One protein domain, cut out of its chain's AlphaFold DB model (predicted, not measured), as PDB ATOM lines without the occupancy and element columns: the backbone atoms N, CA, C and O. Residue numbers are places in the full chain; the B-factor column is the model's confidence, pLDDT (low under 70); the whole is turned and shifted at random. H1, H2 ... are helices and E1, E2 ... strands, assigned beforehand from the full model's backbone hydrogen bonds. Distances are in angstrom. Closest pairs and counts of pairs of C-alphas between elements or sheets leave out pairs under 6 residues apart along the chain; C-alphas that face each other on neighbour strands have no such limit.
ATOM      1  N   LYS A   5      31.272  -2.761 -47.928       91.19
ATOM      2  CA  LYS A   5      31.094  -3.148 -49.335       91.19
ATOM      3  C   LYS A   5      31.313  -4.649 -49.494       91.19
ATOM      4  O   LYS A   5      30.537  -5.296 -50.197       91.19
ATOM      5  N   LYS A   6      32.307  -5.216 -48.798       90.81
ATOM      6  CA  LYS A   6      32.514  -6.673 -48.744       90.81
ATOM      7  C   LYS A   6      31.322  -7.393 -48.112       90.81
ATOM      8  O   LYS A   6      30.876  -8.385 -48.684       90.81
ATOM      9  N   LYS A   7      30.767  -6.881 -47.002       91.50
ATOM     10  CA  LYS A   7      29.554  -7.449 -46.372       91.50
ATOM     11  C   LYS A   7      28.379  -7.485 -47.356       91.50
ATOM     12  O   LYS A   7      27.766  -8.533 -47.543       91.50
ATOM     13  N   ILE A   8      28.105  -6.362 -48.024       92.94
ATOM     14  CA  ILE A   8      27.005  -6.240 -48.995       92.94
ATOM     15  C   ILE A   8      27.204  -7.191 -50.179       92.94
ATOM     16  O   ILE A   8      26.248  -7.836 -50.611       92.94
ATOM     17  N   GLN A   9      28.424  -7.295 -50.710       94.06
ATOM     18  CA  GLN A   9      28.698  -8.192 -51.831       94.06
ATOM     19  C   GLN A   9      28.494  -9.659 -51.437       94.06
ATOM     20  O   GLN A   9      27.781 -10.380 -52.131       94.06
ATOM     21  N   ALA A  10      29.029 -10.074 -50.288       93.12
ATOM     22  CA  ALA A  10      28.844 -11.429 -49.778       93.12
ATOM     23  C   ALA A  10      27.359 -11.756 -49.519       93.12
ATOM     24  O   ALA A  10      26.901 -12.843 -49.870       93.12
ATOM     25  N   ALA A  11      26.584 -10.801 -48.994       94.12
ATOM     26  CA  ALA A  11      25.145 -10.959 -48.782       94.12
ATOM     27  C   ALA A  11      24.377 -11.169 -50.096       94.12
ATOM     28  O   ALA A  11      23.508 -12.039 -50.179       94.12
ATOM     29  N   ARG A  12      24.722 -10.414 -51.149       92.00
ATOM     30  CA  ARG A  12      24.137 -10.582 -52.489       92.00
ATOM     31  C   ARG A  12      24.477 -11.942 -53.088       92.00
ATOM     32  O   ARG A  12      23.592 -12.611 -53.625       92.00
ATOM     33  N   ASP A  13      25.733 -12.360 -52.966       93.50
ATOM     34  CA  ASP A  13      26.195 -13.652 -53.475       93.50
ATOM     35  C   ASP A  13      25.489 -14.809 -52.755       93.50
ATOM     36  O   ASP A  13      25.025 -15.743 -53.416       93.50
ATOM     37  N   TYR A  14      25.327 -14.716 -51.431       92.19
ATOM     38  CA  TYR A  14      24.540 -15.659 -50.638       92.19
ATOM     39  C   TYR A  14      23.074 -15.684 -51.091       92.19
ATOM     40  O   TYR A  14      22.563 -16.735 -51.475       92.19
ATOM     41  N   ALA A  15      22.413 -14.526 -51.150       90.56
ATOM     42  CA  ALA A  15      21.008 -14.422 -51.540       90.56
ATOM     43  C   ALA A  15      20.725 -14.974 -52.947       90.56
ATOM     44  O   ALA A  15      19.674 -15.572 -53.179       90.56
ATOM     45  N   SER A  16      21.675 -14.846 -53.881       89.44
ATOM     46  CA  SER A  16      21.544 -15.387 -55.242       89.44
ATOM     47  C   SER A  16      21.407 -16.917 -55.290       89.44
ATOM     48  O   SER A  16      20.817 -17.446 -56.236       89.44
ATOM     49  N   LYS A  17      21.915 -17.607 -54.260       89.50
ATOM     50  CA  LYS A  17      21.934 -19.072 -54.115       89.50
ATOM     51  C   LYS A  17      20.952 -19.578 -53.054       89.50
ATOM     52  O   LYS A  17      20.799 -20.787 -52.897       89.50
ATOM     53  N   SER A  18      20.274 -18.674 -52.351       88.38
ATOM     54  CA  SER A  18      19.367 -19.006 -51.255       88.38
ATOM     55  C   SER A  18      17.945 -19.225 -51.760       88.38
ATOM     56  O   SER A  18      17.206 -18.295 -52.098       88.38
ATOM     57  N   TYR A  19      17.552 -20.495 -51.795       85.56
ATOM     58  CA  TYR A  19      16.216 -20.939 -52.167       85.56
ATOM     59  C   TYR A  19      15.533 -21.599 -50.975       85.56
ATOM     60  O   TYR A  19      16.135 -22.396 -50.258       85.56
ATOM     61  N   ARG A  20      14.244 -21.317 -50.798       83.69
ATOM     62  CA  ARG A  20      13.388 -21.992 -49.826       83.69
ATOM     63  C   ARG A  20      12.400 -22.895 -50.551       83.69
ATOM     64  O   ARG A  20      11.789 -22.499 -51.545       83.69
ATOM     65  N   VAL A  21      12.219 -24.105 -50.033       85.06
ATOM     66  CA  VAL A  21      11.171 -25.022 -50.495       85.06
ATOM     67  C   VAL A  21       9.813 -24.482 -50.056       85.06
ATOM     68  O   VAL A  21       9.588 -24.249 -48.870       85.06
ATOM     69  N   ILE A  22       8.906 -24.301 -51.013       87.44
ATOM     70  CA  ILE A  22       7.523 -23.890 -50.749       87.44
ATOM     71  C   ILE A  22       6.648 -25.120 -50.533       87.44
ATOM     72  O   ILE A  22       5.876 -25.184 -49.581       87.44
ATOM     73  N   ARG A  23       6.739 -26.098 -51.441       88.00
ATOM     74  CA  ARG A  23       5.942 -27.329 -51.380       88.00
ATOM     75  C   ARG A  23       6.562 -28.456 -52.191       88.00
ATOM     76  O   ARG A  23       7.256 -28.223 -53.183       88.00
ATOM     77  N   LYS A  24       6.239 -29.688 -51.808       88.88
ATOM     78  CA  LYS A  24       6.517 -30.883 -52.604       88.88
ATOM     79  C   LYS A  24       5.477 -30.997 -53.723       88.88
ATOM     80  O   LYS A  24       4.284 -30.892 -53.458       88.88
ATOM     81  N   VAL A  25       5.931 -31.175 -54.962       92.06
ATOM     82  CA  VAL A  25       5.064 -31.280 -56.153       92.06
ATOM     83  C   VAL A  25       5.048 -32.679 -56.759       92.06
ATOM     84  O   VAL A  25       4.133 -33.013 -57.501       92.06
ATOM     85  N   SER A  26       6.028 -33.522 -56.436       90.56
ATOM     86  CA  SER A  26       6.043 -34.938 -56.812       90.56
ATOM     87  C   SER A  26       6.936 -35.734 -55.858       90.56
ATOM     88  O   SER A  26       7.556 -35.152 -54.966       90.56
ATOM     89  N   LYS A  27       7.040 -37.061 -56.036       87.62
ATOM     90  CA  LYS A  27       7.896 -37.932 -55.203       87.62
ATOM     91  C   LYS A  27       9.322 -37.375 -55.044       87.62
ATOM     92  O   LYS A  27       9.821 -37.394 -53.919       87.62
ATOM     93  N   ASN A  28       9.876 -36.794 -56.118       89.25
ATOM     94  CA  ASN A  28      11.237 -36.238 -56.190       89.25
ATOM     95  C   ASN A  28      11.294 -34.748 -56.601       89.25
ATOM     96  O   ASN A  28      12.373 -34.227 -56.859       89.25
ATOM     97  N   GLY A  29      10.154 -34.062 -56.715       87.25
ATOM     98  CA  GLY A  29      10.081 -32.682 -57.192       87.25
ATOM     99  C   GLY A  29       9.664 -31.726 -56.084       87.25
ATOM    100  O   GLY A  29       8.626 -31.926 -55.446       87.25
ATOM    101  N   PHE A  30      10.436 -30.659 -55.900       90.94
ATOM    102  CA  PHE A  30      10.116 -29.563 -54.991       90.94
ATOM    103  C   PHE A  30       9.935 -28.269 -55.771       90.94
ATOM    104  O   PHE A  30      10.715 -27.946 -56.663       90.94
ATOM    105  N   MET A  31       8.908 -27.514 -55.402       89.62
ATOM    106  CA  MET A  31       8.762 -26.133 -55.828       89.62
ATOM    107  C   MET A  31       9.544 -25.256 -54.859       89.62
ATOM    108  O   MET A  31       9.299 -25.295 -53.649       89.62
ATOM    109  N   VAL A  32      10.473 -24.474 -55.396       89.44
ATOM    110  CA  VAL A  32      11.328 -23.570 -54.628       89.44
ATOM    111  C   VAL A  32      11.110 -22.128 -55.063       89.44
ATOM    112  O   VAL A  32      10.755 -21.860 -56.210       89.44
ATOM    113  N   GLN A  33      11.346 -21.197 -54.151       89.19
ATOM    114  CA  GLN A  33      11.384 -19.766 -54.435       89.19
ATOM    115  C   GLN A  33      12.627 -19.164 -53.792       89.19
ATOM    116  O   GLN A  33      13.101 -19.658 -52.770       89.19
ATOM    117  N   ARG A  34      13.161 -18.102 -54.398       84.56
ATOM    118  CA  ARG A  34      14.230 -17.317 -53.775       84.56
ATOM    119  C   ARG A  34      13.765 -16.779 -52.428       84.56
ATOM    120  O   ARG A  34      12.676 -16.205 -52.339       84.56
ATOM    121  N   ASP A  35      14.594 -16.943 -51.410       87.75
ATOM    122  CA  ASP A  35      14.349 -16.291 -50.133       87.75
ATOM    123  C   ASP A  35      14.626 -14.789 -50.282       87.75
ATOM    124  O   ASP A  35      15.753 -14.364 -50.527       87.75
ATOM    125  N   LYS A  36      13.563 -13.986 -50.171       86.44
ATOM    126  CA  LYS A  36      13.620 -12.528 -50.328       86.44
ATOM    127  C   LYS A  36      14.370 -11.830 -49.191       86.44
ATOM    128  O   LYS A  36      14.720 -10.673 -49.367       86.44
ATOM    129  N   ASN A  37      14.582 -12.514 -48.066       90.12
ATOM    130  CA  ASN A  37      15.250 -11.970 -46.884       90.12
ATOM    131  C   ASN A  37      16.646 -12.576 -46.670       90.12
ATOM    132  O   ASN A  37      17.254 -12.351 -45.626       90.12
ATOM    133  N   ALA A  38      17.149 -13.376 -47.615       90.56
ATOM    134  CA  ALA A  38      18.412 -14.088 -47.447       90.56
ATOM    135  C   ALA A  38      19.613 -13.151 -47.251       90.56
ATOM    136  O   ALA A  38      20.503 -13.462 -46.465       90.56
ATOM    137  N   ASP A  39      19.634 -12.013 -47.943       92.19
ATOM    138  CA  ASP A  39      20.656 -10.979 -47.780       92.19
ATOM    139  C   ASP A  39      20.607 -10.365 -46.378       92.19
ATOM    140  O   ASP A  39      21.639 -10.269 -45.715       92.19
ATOM    141  N   LYS A  40      19.409 -10.026 -45.895       93.12
ATOM    142  CA  LYS A  40      19.198  -9.506 -44.545       93.12
ATOM    143  C   LYS A  40      19.639 -10.510 -43.484       93.12
ATOM    144  O   LYS A  40      20.433 -10.153 -42.627       93.12
ATOM    145  N   HIS A  41      19.187 -11.763 -43.564       92.75
ATOM    146  CA  HIS A  41      19.580 -12.805 -42.607       92.75
ATOM    147  C   HIS A  41      21.099 -13.014 -42.575       92.75
ATOM    148  O   HIS A  41      21.675 -13.250 -41.516       92.75
ATOM    149  N   PHE A  42      21.758 -12.915 -43.731       93.44
ATOM    150  CA  PHE A  42      23.210 -13.012 -43.814       93.44
ATOM    151  C   PHE A  42      23.909 -11.821 -43.145       93.44
ATOM    152  O   PHE A  42      24.855 -12.017 -42.384       93.44
ATOM    153  N   LEU A  43      23.434 -10.597 -43.392       94.44
ATOM    154  CA  LEU A  43      23.957  -9.393 -42.738       94.44
ATOM    155  C   LEU A  43      23.744  -9.431 -41.220       94.44
ATOM    156  O   LEU A  43      24.688  -9.165 -40.482       94.44
ATOM    157  N   ASP A  44      22.562  -9.852 -40.762       94.06
ATOM    158  CA  ASP A  44      22.256 -10.033 -39.338       94.06
ATOM    159  C   ASP A  44      23.227 -11.042 -38.692       94.06
ATOM    160  O   ASP A  44      23.725 -10.820 -37.588       94.06
ATOM    161  N   GLY A  45      23.556 -12.129 -39.402       92.69
ATOM    162  CA  GLY A  45      24.545 -13.115 -38.962       92.69
ATOM    163  C   GLY A  45      25.968 -12.556 -38.866       92.69
ATOM    164  O   GLY A  45      26.674 -12.847 -37.900       92.69
ATOM    165  N   ILE A  46      26.390 -11.722 -39.822       91.62
ATOM    166  CA  ILE A  46      27.689 -11.032 -39.753       91.62
ATOM    167  C   ILE A  46      27.729 -10.074 -38.563       91.62
ATOM    168  O   ILE A  46      28.716 -10.056 -37.829       91.62
ATOM    169  N   ASP A  47      26.678  -9.284 -38.365       90.38
ATOM    170  CA  ASP A  47      26.632  -8.307 -37.280       90.38
ATOM    171  C   ASP A  47      26.598  -8.990 -35.906       90.38
ATOM    172  O   ASP A  47      27.214  -8.500 -34.959       90.38
ATOM    173  N   TRP A  48      25.937 -10.146 -35.795       92.25
ATOM    174  CA  TRP A  48      26.026 -11.002 -34.611       92.25
ATOM    175  C   TRP A  48      27.452 -11.527 -34.399       92.25
ATOM    176  O   TRP A  48      27.986 -11.392 -33.301       92.25
ATOM    177  N   ALA A  49      28.106 -12.055 -35.439       88.00
ATOM    178  CA  ALA A  49      29.476 -12.558 -35.333       88.00
ATOM    179  C   ALA A  49      30.462 -11.457 -34.898       88.00
ATOM    180  O   ALA A  49      31.317 -11.688 -34.049       88.00
ATOM    181  N   GLU A  50      30.321 -10.233 -35.409       85.81
ATOM    182  CA  GLU A  50      31.133  -9.098 -34.952       85.81
ATOM    183  C   GLU A  50      30.907  -8.751 -33.477       85.81
ATOM    184  O   GLU A  50      31.872  -8.451 -32.777       85.81
ATOM    185  N   LYS A  51      29.665  -8.832 -32.991       85.94
ATOM    186  CA  LYS A  51      29.302  -8.484 -31.606       85.94
ATOM    187  C   LYS A  51      29.538  -9.587 -30.586       85.94
ATOM    188  O   LYS A  51      29.622  -9.281 -29.401       85.94
ATOM    189  N   GLU A  52      29.594 -10.843 -31.006       84.88
ATOM    190  CA  GLU A  52      29.698 -11.982 -30.087       84.88
ATOM    191  C   GLU A  52      30.993 -12.771 -30.248       84.88
ATOM    192  O   GLU A  52      31.525 -13.240 -29.249       84.88
ATOM    193  N   ILE A  53      31.528 -12.894 -31.465       82.06
ATOM    194  CA  ILE A  53      32.754 -13.665 -31.724       82.06
ATOM    195  C   ILE A  53      33.979 -12.750 -31.721       82.06
ATOM    196  O   ILE A  53      35.000 -13.083 -31.129       82.06
ATOM    197  N   PHE A  54      33.895 -11.595 -32.387       82.62
ATOM    198  CA  PHE A  54      35.059 -10.726 -32.585       82.62
ATOM    199  C   PHE A  54      35.179  -9.584 -31.568       82.62
ATOM    200  O   PHE A  54      36.224  -8.932 -31.540       82.62
TER     201      PHE A  54
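This is residues 5 to 54 of the 132 residues of an uncharacterized protein of Prevotella copri (UniProt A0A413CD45). Two helices, H1 and H2, splay apart as a V, and the slender hairpin of strands E1 and E2 reaches away from its closed end. The 50 printed residues hold H1, E1, E2 and H2 in chain order, a mixed class with one antiparallel sheet, E1 - E2. The whole is only just loose, close to extended, with a radius of gyration of the C-alphas of 14.3 A and spans of 45 by 21 by 14 A.

H1, residues 5 to 17, begins at C-alpha (31.094, -3.148, -49.335) and is 19.0 A long. E1 is residues 19 to 24 and E2 residues 30 to 34. H2, residues 38 to 52, is 20.8 A long and ends at C-alpha (29.698, -11.982, -30.087).

H1 and H2 touch, their closest C-alphas, Ala 11 and Asp 39, 4.6 A apart. They run opposite ways at a steep tilt of 47 degrees. In the E1 and E2 hairpin, N 20 and O 33 are within hydrogen-bond range at 2.8 A. E1 and H2 are apart. Every O i to N i+4 pair is within range in H2, 8 of 9 in H1.

The two farthest C-alphas, Ser 26 and Phe 54, are 44.9 A apart. Residues 48 to 54, of which 48 to 52 belong to H2, stand free. The three links are tight, the printed part has no cut, and no printed residue is under pLDDT 70.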